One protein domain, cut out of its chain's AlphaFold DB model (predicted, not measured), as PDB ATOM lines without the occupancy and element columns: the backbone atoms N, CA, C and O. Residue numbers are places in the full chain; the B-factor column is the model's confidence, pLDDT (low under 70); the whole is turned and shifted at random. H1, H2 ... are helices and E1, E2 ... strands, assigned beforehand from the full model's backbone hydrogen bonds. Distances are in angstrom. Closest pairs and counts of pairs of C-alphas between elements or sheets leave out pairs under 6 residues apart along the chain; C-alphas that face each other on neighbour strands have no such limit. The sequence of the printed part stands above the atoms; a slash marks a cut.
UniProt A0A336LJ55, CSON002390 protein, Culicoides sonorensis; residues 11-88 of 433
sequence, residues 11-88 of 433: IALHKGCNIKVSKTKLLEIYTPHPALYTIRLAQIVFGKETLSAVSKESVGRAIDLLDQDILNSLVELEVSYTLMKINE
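What this domain is: This is residues 11 to 88 of the 433 residues of the protein "CSON002390 protein" of Culicoides sonorensis (UniProt A0A336LJ55). The long helix H4 lies side by side with H2, opposite ways, and its last residues, 83 to 88, stick out; H1 packs on H2, and H3 is near H2. The 78 printed residues hold E1, H1, H2, H3 and H4 in that order, mostly helix. The whole is compact, radius of gyration of the C-alphas 13.1 A, spanning 37 by 28 by 24 A.

Where its parts are: H4, residues 68 to 88, is 29.3 A long, from C-alpha 68 at (-58.955, -42.131, -32.880) to C-alpha 88 at (-45.364, -39.501, -7.040). H2, residues 34 to 46, measures 17.7 A, H1, 23 to 29, 10.3 A, H3, 48 to 54, 9.9 A, and E1, 20 to 22, 6.9 A.

How they stand to each other: Residues 70 to 78 of H4 touch H2 at a shallow tilt of 19 degrees; the closest C-alphas, Val 45 and Ile 70, are 7.4 A apart. H1 touches residues 37 to 41 of H2 at a steep tilt of 53 degrees, opposite ways, closest at C-alphas Ile 29 and Arg 40, 6.1 A. H3 is close to H2 but not clearly touching, about perpendicular at 84 degrees, with C-alphas Gln 43 and Leu 51 closest at 7.2 A. H3 and H4 are apart. E1 pairs with no named strand. In H1, H2, H3 and H4 every O i to N i+4 pair is within hydrogen-bond range.

The domain as a whole: The printed part has no cut; the C-alphas farthest apart, Lys 56 and Glu 88, are 37.9 A apart. The link H3 to H4, 13 residues, is long. pLDDT is under 70 in 24 residues, among them 58 to 65 and 77 to 88.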
ATOM      1  N   ILE A  11     -45.921 -56.036 -27.857       78.88
ATOM      2  CA  ILE A  11     -46.378 -55.586 -26.534       78.88
ATOM      3  C   ILE A  11     -47.483 -54.543 -26.705       78.88
ATOM      4  O   ILE A  11     -47.351 -53.629 -27.516       78.88
ATOM      5  N   ALA A  12     -48.560 -54.668 -25.929       78.50
ATOM      6  CA  ALA A  12     -49.620 -53.664 -25.870       78.50
ATOM      7  C   ALA A  12     -49.117 -52.353 -25.240       78.50
ATOM      8  O   ALA A  12     -48.391 -52.392 -24.247       78.50
ATOM      9  N   LEU A  13     -49.519 -51.201 -25.785       73.19
ATOM     10  CA  LEU A  13     -49.046 -49.887 -25.316       73.19
ATOM     11  C   LEU A  13     -49.354 -49.616 -23.834       73.19
ATOM     12  O   LEU A  13     -48.504 -49.103 -23.112       73.19
ATOM     13  N   HIS A  14     -50.538 -50.008 -23.368       68.62
ATOM     14  CA  HIS A  14     -50.929 -49.998 -21.959       68.62
ATOM     15  C   HIS A  14     -51.813 -51.210 -21.644       68.62
ATOM     16  O   HIS A  14     -52.256 -51.943 -22.535       68.62
ATOM     17  N   LYS A  15     -52.061 -51.458 -20.353       64.38
ATOM     18  CA  LYS A  15     -52.908 -52.568 -19.901       64.38
ATOM     19  C   LYS A  15     -54.324 -52.387 -20.465       64.38
ATOM     20  O   LYS A  15     -54.978 -51.405 -20.140       64.38
ATOM     21  N   GLY A  16     -54.777 -53.338 -21.283       65.19
ATOM     22  CA  GLY A  16     -56.093 -53.297 -21.936       65.19
ATOM     23  C   GLY A  16     -56.106 -52.695 -23.347       65.19
ATOM     24  O   GLY A  16     -57.151 -52.711 -23.984       65.19
ATOM     25  N   CYS A  17     -54.966 -52.216 -23.859       72.88
ATOM     26  CA  CYS A  17     -54.860 -51.691 -25.220       72.88
ATOM     27  C   CYS A  17     -54.756 -52.818 -26.260       72.88
ATOM     28  O   CYS A  17     -53.972 -53.757 -26.091       72.88
ATOM     29  N   ASN A  18     -55.479 -52.689 -27.375       72.38
ATOM     30  CA  ASN A  18     -55.397 -53.626 -28.501       72.38
ATOM     31  C   ASN A  18     -54.246 -53.308 -29.472       72.38
ATOM     32  O   ASN A  18     -53.896 -54.143 -30.309       72.38
ATOM     33  N   ILE A  19     -53.621 -52.133 -29.349       77.50
ATOM     34  CA  ILE A  19     -52.511 -51.710 -30.205       77.50
ATOM     35  C   ILE A  19     -51.219 -52.307 -29.673       77.50
ATOM     36  O   ILE A  19     -50.781 -52.005 -28.558       77.50
ATOM     37  N   LYS A  20     -50.594 -53.151 -30.496       80.25
ATOM     38  CA  LYS A  20     -49.355 -53.838 -30.144       80.25
ATOM     39  C   LYS A  20     -48.179 -53.293 -30.946       80.25
ATOM     40  O   LYS A  20     -48.226 -53.223 -32.171       80.25
ATOM     41  N   VAL A  21     -47.095 -52.971 -30.251       80.69
ATOM     42  CA  VAL A  21     -45.844 -52.474 -30.832       80.69
ATOM     43  C   VAL A  21     -44.712 -53.436 -30.497       80.69
ATOM     44  O   VAL A  21     -44.679 -54.045 -29.431       80.69
ATOM     45  N   SER A  22     -43.768 -53.598 -31.422       82.12
ATOM     46  CA  SER A  22     -42.616 -54.470 -31.204       82.12
ATOM     47  C   SER A  22     -41.732 -53.970 -30.060       82.12
ATOM     48  O   SER A  22     -41.338 -52.802 -30.027       82.12
ATOM     49  N   LYS A  23     -41.364 -54.881 -29.155       77.88
ATOM     50  CA  LYS A  23     -40.485 -54.611 -28.010       77.88
ATOM     51  C   LYS A  23     -39.139 -54.017 -28.428       77.88
ATOM     52  O   LYS A  23     -38.633 -53.129 -27.749       77.88
ATOM     53  N   THR A  24     -38.565 -54.483 -29.537       79.06
ATOM     54  CA  THR A  24     -37.275 -53.987 -30.043       79.06
ATOM     55  C   THR A  24     -37.378 -52.529 -30.474       79.06
ATOM     56  O   THR A  24     -36.585 -51.705 -30.029       79.06
ATOM     57  N   LYS A  25     -38.429 -52.178 -31.222       79.56
ATOM     58  CA  LYS A  25     -38.698 -50.794 -31.636       79.56
ATOM     59  C   LYS A  25     -38.970 -49.862 -30.453       79.56
ATOM     60  O   LYS A  25     -38.523 -48.722 -30.474       79.56
ATOM     61  N   LEU A  26     -39.668 -50.334 -29.416       80.88
ATOM     62  CA  LEU A  26     -39.898 -49.548 -28.194       80.88
ATOM     63  C   LEU A  26     -38.593 -49.247 -27.441       80.88
ATOM     64  O   LEU A  26     -38.418 -48.139 -26.936       80.88
ATOM     65  N   LEU A  27     -37.665 -50.208 -27.389       80.25
ATOM     66  CA  LEU A  27     -36.351 -50.012 -26.771       80.25
ATOM     67  C   LEU A  27     -35.485 -49.021 -27.561       80.25
ATOM     68  O   LEU A  27     -34.793 -48.210 -26.950       80.25
ATOM     69  N   GLU A  28     -35.556 -49.041 -28.892       82.31
ATOM     70  CA  GLU A  28     -34.813 -48.116 -29.763       82.31
ATOM     71  C   GLU A  28     -35.230 -46.649 -29.576       82.31
ATOM     72  O   GLU A  28     -34.397 -45.747 -29.692       82.31
ATOM     73  N   ILE A  29     -36.504 -46.387 -29.264       80.81
ATOM     74  CA  ILE A  29     -37.005 -45.015 -29.093       80.81
ATOM     75  C   ILE A  29     -36.939 -44.485 -27.661       80.81
ATOM     76  O   ILE A  29     -37.151 -43.281 -27.463       80.81
ATOM     77  N   TYR A  30     -36.647 -45.345 -26.680       82.44
ATOM     78  CA  TYR A  30     -36.692 -44.999 -25.262       82.44
ATOM     79  C   TYR A  30     -35.829 -43.772 -24.931       82.44
ATOM     80  O   TYR A  30     -34.679 -43.639 -25.350       82.44
ATOM     81  N   THR A  31     -36.407 -42.852 -24.161       72.19
ATOM     82  CA  THR A  31     -35.740 -41.648 -23.662       72.19
ATOM     83  C   THR A  31     -36.366 -41.243 -22.327       72.19
ATOM     84  O   THR A  31     -37.581 -41.372 -22.168       72.19
ATOM     85  N   PRO A  32     -35.580 -40.727 -21.362       69.00
ATOM     86  CA  PRO A  32     -36.107 -40.270 -20.075       69.00
ATOM     87  C   PRO A  32     -36.954 -38.990 -20.178       69.00
ATOM     88  O   PRO A  32     -37.502 -38.545 -19.171       69.00
ATOM     89  N   HIS A  33     -37.060 -38.376 -21.363       74.19
ATOM     90  CA  HIS A  33     -37.860 -37.174 -21.587       74.19
ATOM     91  C   HIS A  33     -39.243 -37.530 -22.177       74.19
ATOM     92  O   HIS A  33     -39.312 -37.857 -23.364       74.19
ATOM     93  N   PRO A  34     -40.352 -37.394 -21.419       73.38
ATOM     94  CA  PRO A  34     -41.674 -37.908 -21.807       73.38
ATOM     95  C   PRO A  34     -42.172 -37.371 -23.147       73.38
ATOM     96  O   PRO A  34     -42.464 -38.155 -24.036       73.38
ATOM     97  N   ALA A  35     -42.114 -36.051 -23.356       74.81
ATOM     98  CA  ALA A  35     -42.527 -35.446 -24.625       74.81
ATOM     99  C   ALA A  35     -41.752 -35.994 -25.843       74.81
ATOM    100  O   ALA A  35     -42.329 -36.222 -26.902       74.81
ATOM    101  N   LEU A  36     -40.446 -36.254 -25.698       74.25
ATOM    102  CA  LEU A  36     -39.634 -36.819 -26.781       74.25
ATOM    103  C   LEU A  36     -39.956 -38.297 -27.016       74.25
ATOM    104  O   LEU A  36     -39.900 -38.759 -28.154       74.25
ATOM    105  N   TYR A  37     -40.300 -39.029 -25.956       82.19
ATOM    106  CA  TYR A  37     -40.752 -40.411 -26.059       82.19
ATOM    107  C   TYR A  37     -42.109 -40.494 -26.768       82.19
ATOM    108  O   TYR A  37     -42.230 -41.254 -27.728       82.19
ATOM    109  N   THR A  38     -43.079 -39.657 -26.386       81.25
ATOM    110  CA  THR A  38     -44.410 -39.586 -27.013       81.25
ATOM    111  C   THR A  38     -44.306 -39.277 -28.507       81.25
ATOM    112  O   THR A  38     -44.922 -39.965 -29.316       81.25
ATOM    113  N   ILE A  39     -43.458 -38.320 -28.909       80.94
ATOM    114  CA  ILE A  39     -43.248 -37.979 -30.329       80.94
ATOM    115  C   ILE A  39     -42.691 -39.170 -31.120       80.94
ATOM    116  O   ILE A  39     -43.167 -39.473 -32.215       80.94
ATOM    117  N   ARG A  40     -41.678 -39.861 -30.583       83.62
ATOM    118  CA  ARG A  40     -41.078 -41.027 -31.255       83.62
ATOM    119  C   ARG A  40     -42.041 -42.208 -31.317       83.62
ATOM    120  O   ARG A  40     -42.063 -42.926 -32.312       83.62
ATOM    121  N   LEU A  41     -42.854 -42.390 -30.282       85.25
ATOM    122  CA  LEU A  41     -43.882 -43.418 -30.250       85.25
ATOM    123  C   LEU A  41     -44.989 -43.117 -31.266       85.25
ATOM    124  O   LEU A  41     -45.341 -43.997 -32.046       85.25
ATOM    125  N   ALA A  42     -45.457 -41.870 -31.352       84.50
ATOM    126  CA  ALA A  42     -46.423 -41.444 -32.362       84.50
ATOM    127  C   ALA A  42     -45.915 -41.720 -33.788       84.50
ATOM    128  O   ALA A  42     -46.672 -42.197 -34.629       84.50
ATOM    129  N   GLN A  43     -44.620 -41.514 -34.057       84.19
ATOM    130  CA  GLN A  43     -44.014 -41.864 -35.349       84.19
ATOM    131  C   GLN A  43     -44.041 -43.367 -35.646       84.19
ATOM    132  O   GLN A  43     -44.185 -43.741 -36.808       84.19
ATOM    133  N   ILE A  44     -43.906 -44.223 -34.629       83.81
ATOM    134  CA  ILE A  44     -44.007 -45.679 -34.793       83.81
ATOM    135  C   ILE A  44     -45.449 -46.104 -35.066       83.81
ATOM    136  O   ILE A  44     -45.658 -46.996 -35.888       83.81
ATOM    137  N   VAL A  45     -46.417 -45.513 -34.362       83.56
ATOM    138  CA  VAL A  45     -47.799 -46.007 -34.362       83.56
ATOM    139  C   VAL A  45     -48.641 -45.387 -35.484       83.56
ATOM    140  O   VAL A  45     -49.394 -46.109 -36.126       83.56
ATOM    141  N   PHE A  46     -48.464 -44.098 -35.797       83.12
ATOM    142  CA  PHE A  46     -49.158 -43.438 -36.916       83.12
ATOM    143  C   PHE A  46     -48.371 -43.447 -38.228       83.12
ATOM    144  O   PHE A  46     -48.955 -43.334 -39.304       83.12
ATOM    145  N   GLY A  47     -47.043 -43.561 -38.158       82.38
ATOM    146  CA  GLY A  47     -46.168 -43.413 -39.315       82.38
ATOM    147  C   GLY A  47     -45.829 -41.953 -39.630       82.38
ATOM    148  O   GLY A  47     -46.603 -41.019 -39.420       82.38
ATOM    149  N   LYS A  48     -44.620 -41.743 -40.157       78.75
ATOM    150  CA  LYS A  48     -44.081 -40.407 -40.458       78.75
ATOM    151  C   LYS A  48     -44.875 -39.667 -41.543       78.75
ATOM    152  O   LYS A  48     -44.983 -38.447 -41.483       78.75
ATOM    153  N   GLU A  49     -45.405 -40.394 -42.523       79.31
ATOM    154  CA  GLU A  49     -46.161 -39.828 -43.647       79.31
ATOM    155  C   GLU A  49     -47.505 -39.263 -43.183       79.31
ATOM    156  O   GLU A  49     -47.795 -38.100 -43.450       79.31
ATOM    157  N   THR A  50     -48.251 -40.029 -42.383       79.81
ATOM    158  CA  THR A  50     -49.513 -39.614 -41.755       79.81
ATOM    159  C   THR A  50     -49.320 -38.363 -40.903       79.81
ATOM    160  O   THR A  50     -50.008 -37.365 -41.092       79.81
ATOM    161  N   LEU A  51     -48.307 -38.353 -40.028       80.19
ATOM    162  CA  LEU A  51     -48.001 -37.186 -39.191       80.19
ATOM    163  C   LEU A  51     -47.569 -35.959 -40.010       80.19
ATOM    164  O   LEU A  51     -47.862 -34.827 -39.629       80.19
ATOM    165  N   SER A  52     -46.886 -36.166 -41.139       79.62
ATOM    166  CA  SER A  52     -46.505 -35.078 -42.045       79.62
ATOM    167  C   SER A  52     -47.670 -34.555 -42.890       79.62
ATOM    168  O   SER A  52     -47.575 -33.433 -43.387       79.62
ATOM    169  N   ALA A  53     -48.713 -35.354 -43.115       77.75
ATOM    170  CA  ALA A  53     -49.945 -34.907 -43.754       77.75
ATOM    171  C   ALA A  53     -50.781 -34.078 -42.768       77.75
ATOM    172  O   ALA A  53     -51.189 -32.966 -43.092       77.75
ATOM    173  N   VAL A  54     -50.910 -34.561 -41.528       78.38
ATOM    174  CA  VAL A  54     -51.577 -33.870 -40.411       78.38
ATOM    175  C   VAL A  54     -50.965 -32.488 -40.150       78.38
ATOM    176  O   VAL A  54     -51.695 -31.524 -39.942       78.38
ATOM    177  N   SER A  55     -49.635 -32.349 -40.213       72.88
ATOM    178  CA  SER A  55     -48.962 -31.063 -39.962       72.88
ATOM    179  C   SER A  55     -49.181 -29.996 -41.041       72.88
ATOM    180  O   SER A  55     -48.869 -28.828 -40.806       72.88
ATOM    181  N   LYS A  56     -49.682 -30.382 -42.220       78.25
ATOM    182  CA  LYS A  56     -49.966 -29.479 -43.346       78.25
ATOM    183  C   LYS A  56     -51.439 -29.068 -43.424       78.25
ATOM    184  O   LYS A  56     -51.776 -28.218 -44.242       78.25
ATOM    185  N   GLU A  57     -52.296 -29.656 -42.594       73.94
ATOM    186  CA  GLU A  57     -53.737 -29.407 -42.572       73.94
ATOM    187  C   GLU A  57     -54.150 -28.385 -41.506       73.94
ATOM    188  O   GLU A  57     -53.444 -28.115 -40.533       73.94
ATOM    189  N   SER A  58     -55.342 -27.810 -41.686       61.50
ATOM    190  CA  SER A  58     -55.968 -26.961 -40.664       61.50
ATOM    191  C   SER A  58     -56.375 -27.784 -39.429       61.50
ATOM    192  O   SER A  58     -56.823 -28.923 -39.559       61.50
ATOM    193  N   VAL A  59     -56.252 -27.193 -38.230       59.41
ATOM    194  CA  VAL A  59     -56.391 -27.860 -36.911       59.41
ATOM    195  C   VAL A  59     -57.632 -28.760 -36.786       59.41
ATOM    196  O   VAL A  59     -57.562 -29.794 -36.132       59.41
ATOM    197  N   GLY A  60     -58.750 -28.404 -37.430       58.59
ATOM    198  CA  GLY A  60     -59.990 -29.190 -37.389       58.59
ATOM    199  C   GLY A  60     -59.949 -30.503 -38.182       58.59
ATOM    200  O   GLY A  60     -60.374 -31.521 -37.657       58.59
ATOM    201  N   ARG A  61     -59.400 -30.512 -39.410       60.94
ATOM    202  CA  ARG A  61     -59.331 -31.726 -40.263       60.94
ATOM    203  C   ARG A  61     -58.156 -32.642 -39.925       60.94
ATOM    204  O   ARG A  61     -58.133 -33.805 -40.307       60.94
ATOM    205  N   ALA A  62     -57.169 -32.107 -39.212       59.88
ATOM    206  CA  ALA A  62     -55.995 -32.834 -38.742       59.88
ATOM    207  C   ALA A  62     -56.356 -34.004 -37.801       59.88
ATOM    208  O   ALA A  62     -55.651 -35.011 -37.774       59.88
ATOM    209  N   ILE A  63     -57.461 -33.880 -37.060       58.47
ATOM    210  CA  ILE A  63     -57.947 -34.879 -36.098       58.47
ATOM    211  C   ILE A  63     -58.589 -36.084 -36.806       58.47
ATOM    212  O   ILE A  63     -58.472 -37.202 -36.314       58.47
ATOM    213  N   ASP A  64     -59.188 -35.878 -37.983       65.62
ATOM    214  CA  ASP A  64     -59.847 -36.938 -38.764       65.62
ATOM    215  C   ASP A  64     -58.846 -37.873 -39.465       65.62
ATOM    216  O   ASP A  64     -59.179 -38.992 -39.849       65.62
ATOM    217  N   LEU A  65     -57.602 -37.413 -39.640       65.62
ATOM    218  CA  LEU A  65     -56.515 -38.169 -40.271       65.62
ATOM    219  C   LEU A  65     -55.776 -39.093 -39.294       65.62
ATOM    220  O   LEU A  65     -54.983 -39.934 -39.724       65.62
ATOM    221  N   LEU A  66     -55.992 -38.916 -37.992       77.81
ATOM    222  CA  LEU A  66     -55.424 -39.768 -36.959       77.81
ATOM    223  C   LEU A  66     -56.473 -40.786 -36.531       77.81
ATOM    224  O   LEU A  66     -57.587 -40.429 -36.159       77.81
ATOM    225  N   ASP A  67     -56.088 -42.058 -36.548       80.25
ATOM    226  CA  ASP A  67     -56.891 -43.121 -35.954       80.25
ATOM    227  C   ASP A  67     -57.181 -42.772 -34.482       80.25
ATOM    228  O   ASP A  67     -56.265 -42.614 -33.665       80.25
ATOM    229  N   GLN A  68     -58.466 -42.594 -34.178       75.88
ATOM    230  CA  GLN A  68     -58.955 -42.131 -32.880       75.88
ATOM    231  C   GLN A  68     -58.632 -43.129 -31.764       75.88
ATOM    232  O   GLN A  68     -58.297 -42.711 -30.657       75.88
ATOM    233  N   ASP A  69     -58.656 -44.433 -32.046       75.38
ATOM    234  CA  ASP A  69     -58.349 -45.467 -31.056       75.38
ATOM    235  C   ASP A  69     -56.857 -45.446 -30.704       75.38
ATOM    236  O   ASP A  69     -56.469 -45.577 -29.535       75.38
ATOM    237  N   ILE A  70     -56.006 -45.200 -31.705       78.44
ATOM    238  CA  ILE A  70     -54.566 -45.005 -31.520       78.44
ATOM    239  C   ILE A  70     -54.266 -43.725 -30.748       78.44
ATOM    240  O   ILE A  70     -53.448 -43.739 -29.821       78.44
ATOM    241  N   LEU A  71     -54.927 -42.629 -31.108       78.75
ATOM    242  CA  LEU A  71     -54.741 -41.341 -30.456       78.75
ATOM    243  C   LEU A  71     -55.153 -41.406 -28.985       78.75
ATOM    244  O   LEU A  71     -54.369 -41.020 -28.118       78.75
ATOM    245  N   ASN A  72     -56.325 -41.972 -28.700       77.00
ATOM    246  CA  ASN A  72     -56.822 -42.156 -27.341       77.00
ATOM    247  C   ASN A  72     -55.890 -43.054 -26.522       77.00
ATOM    248  O   ASN A  72     -55.563 -42.712 -25.390       77.00
ATOM    249  N   SER A  73     -55.359 -44.129 -27.110       77.12
ATOM    250  CA  SER A  73     -54.401 -45.011 -26.427       77.12
ATOM    251  C   SER A  73     -53.068 -44.319 -26.100       77.12
ATOM    252  O   SER A  73     -52.453 -44.590 -25.065       77.12
ATOM    253  N   LEU A  74     -52.593 -43.409 -26.959       75.69
ATOM    254  CA  LEU A  74     -51.395 -42.601 -26.690       75.69
ATOM    255  C   LEU A  74     -51.649 -41.547 -25.607       75.69
ATOM    256  O   LEU A  74     -50.804 -41.364 -24.728       75.69
ATOM    257  N   VAL A  75     -52.817 -40.901 -25.635       74.88
ATOM    258  CA  VAL A  75     -53.241 -39.953 -24.597       74.88
ATOM    259  C   VAL A  75     -53.400 -40.668 -23.257       74.88
ATOM    260  O   VAL A  75     -52.895 -40.179 -22.255       74.88
ATOM    261  N   GLU A  76     -54.012 -41.851 -23.214       73.38
ATOM    262  CA  GLU A  76     -54.135 -42.657 -21.995       73.38
ATOM    263  C   GLU A  76     -52.776 -43.081 -21.433       73.38
ATOM    264  O   GLU A  76     -52.591 -43.091 -20.212       73.38
ATOM    265  N   LEU A  77     -51.804 -43.391 -22.296       69.38
ATOM    266  CA  LEU A  77     -50.434 -43.691 -21.882       69.38
ATOM    267  C   LEU A  77     -49.756 -42.465 -21.249       69.38
ATOM    268  O   LEU A  77     -49.107 -42.583 -20.206       69.38
ATOM    269  N   GLU A  78     -49.931 -41.284 -21.841       65.00
ATOM    270  CA  GLU A  78     -49.361 -40.027 -21.349       65.00
ATOM    271  C   GLU A  78     -50.071 -39.523 -20.084       65.00
ATOM    272  O   GLU A  78     -49.412 -39.087 -19.139       65.00
ATOM    273  N   VAL A  79     -51.395 -39.672 -19.999       60.75
ATOM    274  CA  VAL A  79     -52.204 -39.397 -18.804       60.75
ATOM    275  C   VAL A  79     -51.855 -40.380 -17.695       60.75
ATOM    276  O   VAL A  79     -51.671 -39.947 -16.567       60.75
ATOM    277  N   SER A  80     -51.665 -41.670 -17.979       59.28
ATOM    278  CA  SER A  80     -51.229 -42.655 -16.977       59.28
ATOM    279  C   SER A  80     -49.825 -42.356 -16.456       59.28
ATOM    280  O   SER A  80     -49.596 -42.420 -15.250       59.28
ATOM    281  N   TYR A  81     -48.891 -41.974 -17.333       54.88
ATOM    282  CA  TYR A  81     -47.545 -41.552 -16.934       54.88
ATOM    283  C   TYR A  81     -47.576 -40.249 -16.120       54.88
ATOM    284  O   TYR A  81     -46.880 -40.120 -15.111       54.88
ATOM    285  N   THR A  82     -48.420 -39.296 -16.514       50.88
ATOM    286  CA  THR A  82     -48.586 -38.014 -15.821       50.88
ATOM    287  C   THR A  82     -49.307 -38.191 -14.488       50.88
ATOM    288  O   THR A  82     -48.884 -37.596 -13.510       50.88
ATOM    289  N   LEU A  83     -50.320 -39.056 -14.390       45.34
ATOM    290  CA  LEU A  83     -50.994 -39.431 -13.142       45.34
ATOM    291  C   LEU A  83     -50.080 -40.250 -12.229       45.34
ATOM    292  O   LEU A  83     -50.138 -40.066 -11.019       45.34
ATOM    293  N   MET A  84     -49.203 -41.104 -12.768       42.41
ATOM    294  CA  MET A  84     -48.138 -41.742 -11.985       42.41
ATOM    295  C   MET A  84     -47.161 -40.702 -11.432       42.41
ATOM    296  O   MET A  84     -46.874 -40.748 -10.242       42.41
ATOM    297  N   LYS A  85     -46.736 -39.714 -12.233       38.31
ATOM    298  CA  LYS A  85     -45.919 -38.590 -11.741       38.31
ATOM    299  C   LYS A  85     -46.658 -37.696 -10.742       38.31
ATOM    300  O   LYS A  85     -46.074 -37.300  -9.748       38.31
ATOM    301  N   ILE A  86     -47.943 -37.412 -10.953       35.62
ATOM    302  CA  ILE A  86     -48.781 -36.637 -10.024       35.62
ATOM    303  C   ILE A  86     -49.047 -37.438  -8.741       35.62
ATOM    304  O   ILE A  86     -49.148 -36.841  -7.677       35.62
ATOM    305  N   ASN A  87     -49.117 -38.770  -8.786       30.80
ATOM    306  CA  ASN A  87     -49.182 -39.631  -7.596       30.80
ATOM    307  C   ASN A  87     -47.816 -39.780  -6.899       30.80
ATOM    308  O   ASN A  87     -47.771 -39.929  -5.678       30.80
ATOM    309  N   GLU A  88     -46.701 -39.677  -7.629       33.16
ATOM    310  CA  GLU A  88     -45.364 -39.501  -7.040       33.16
ATOM    311  C   GLU A  88     -45.220 -38.117  -6.371       33.16
ATOM    312  O   GLU A  88     -44.654 -38.020  -5.278       33.16
TER     313      GLU A  88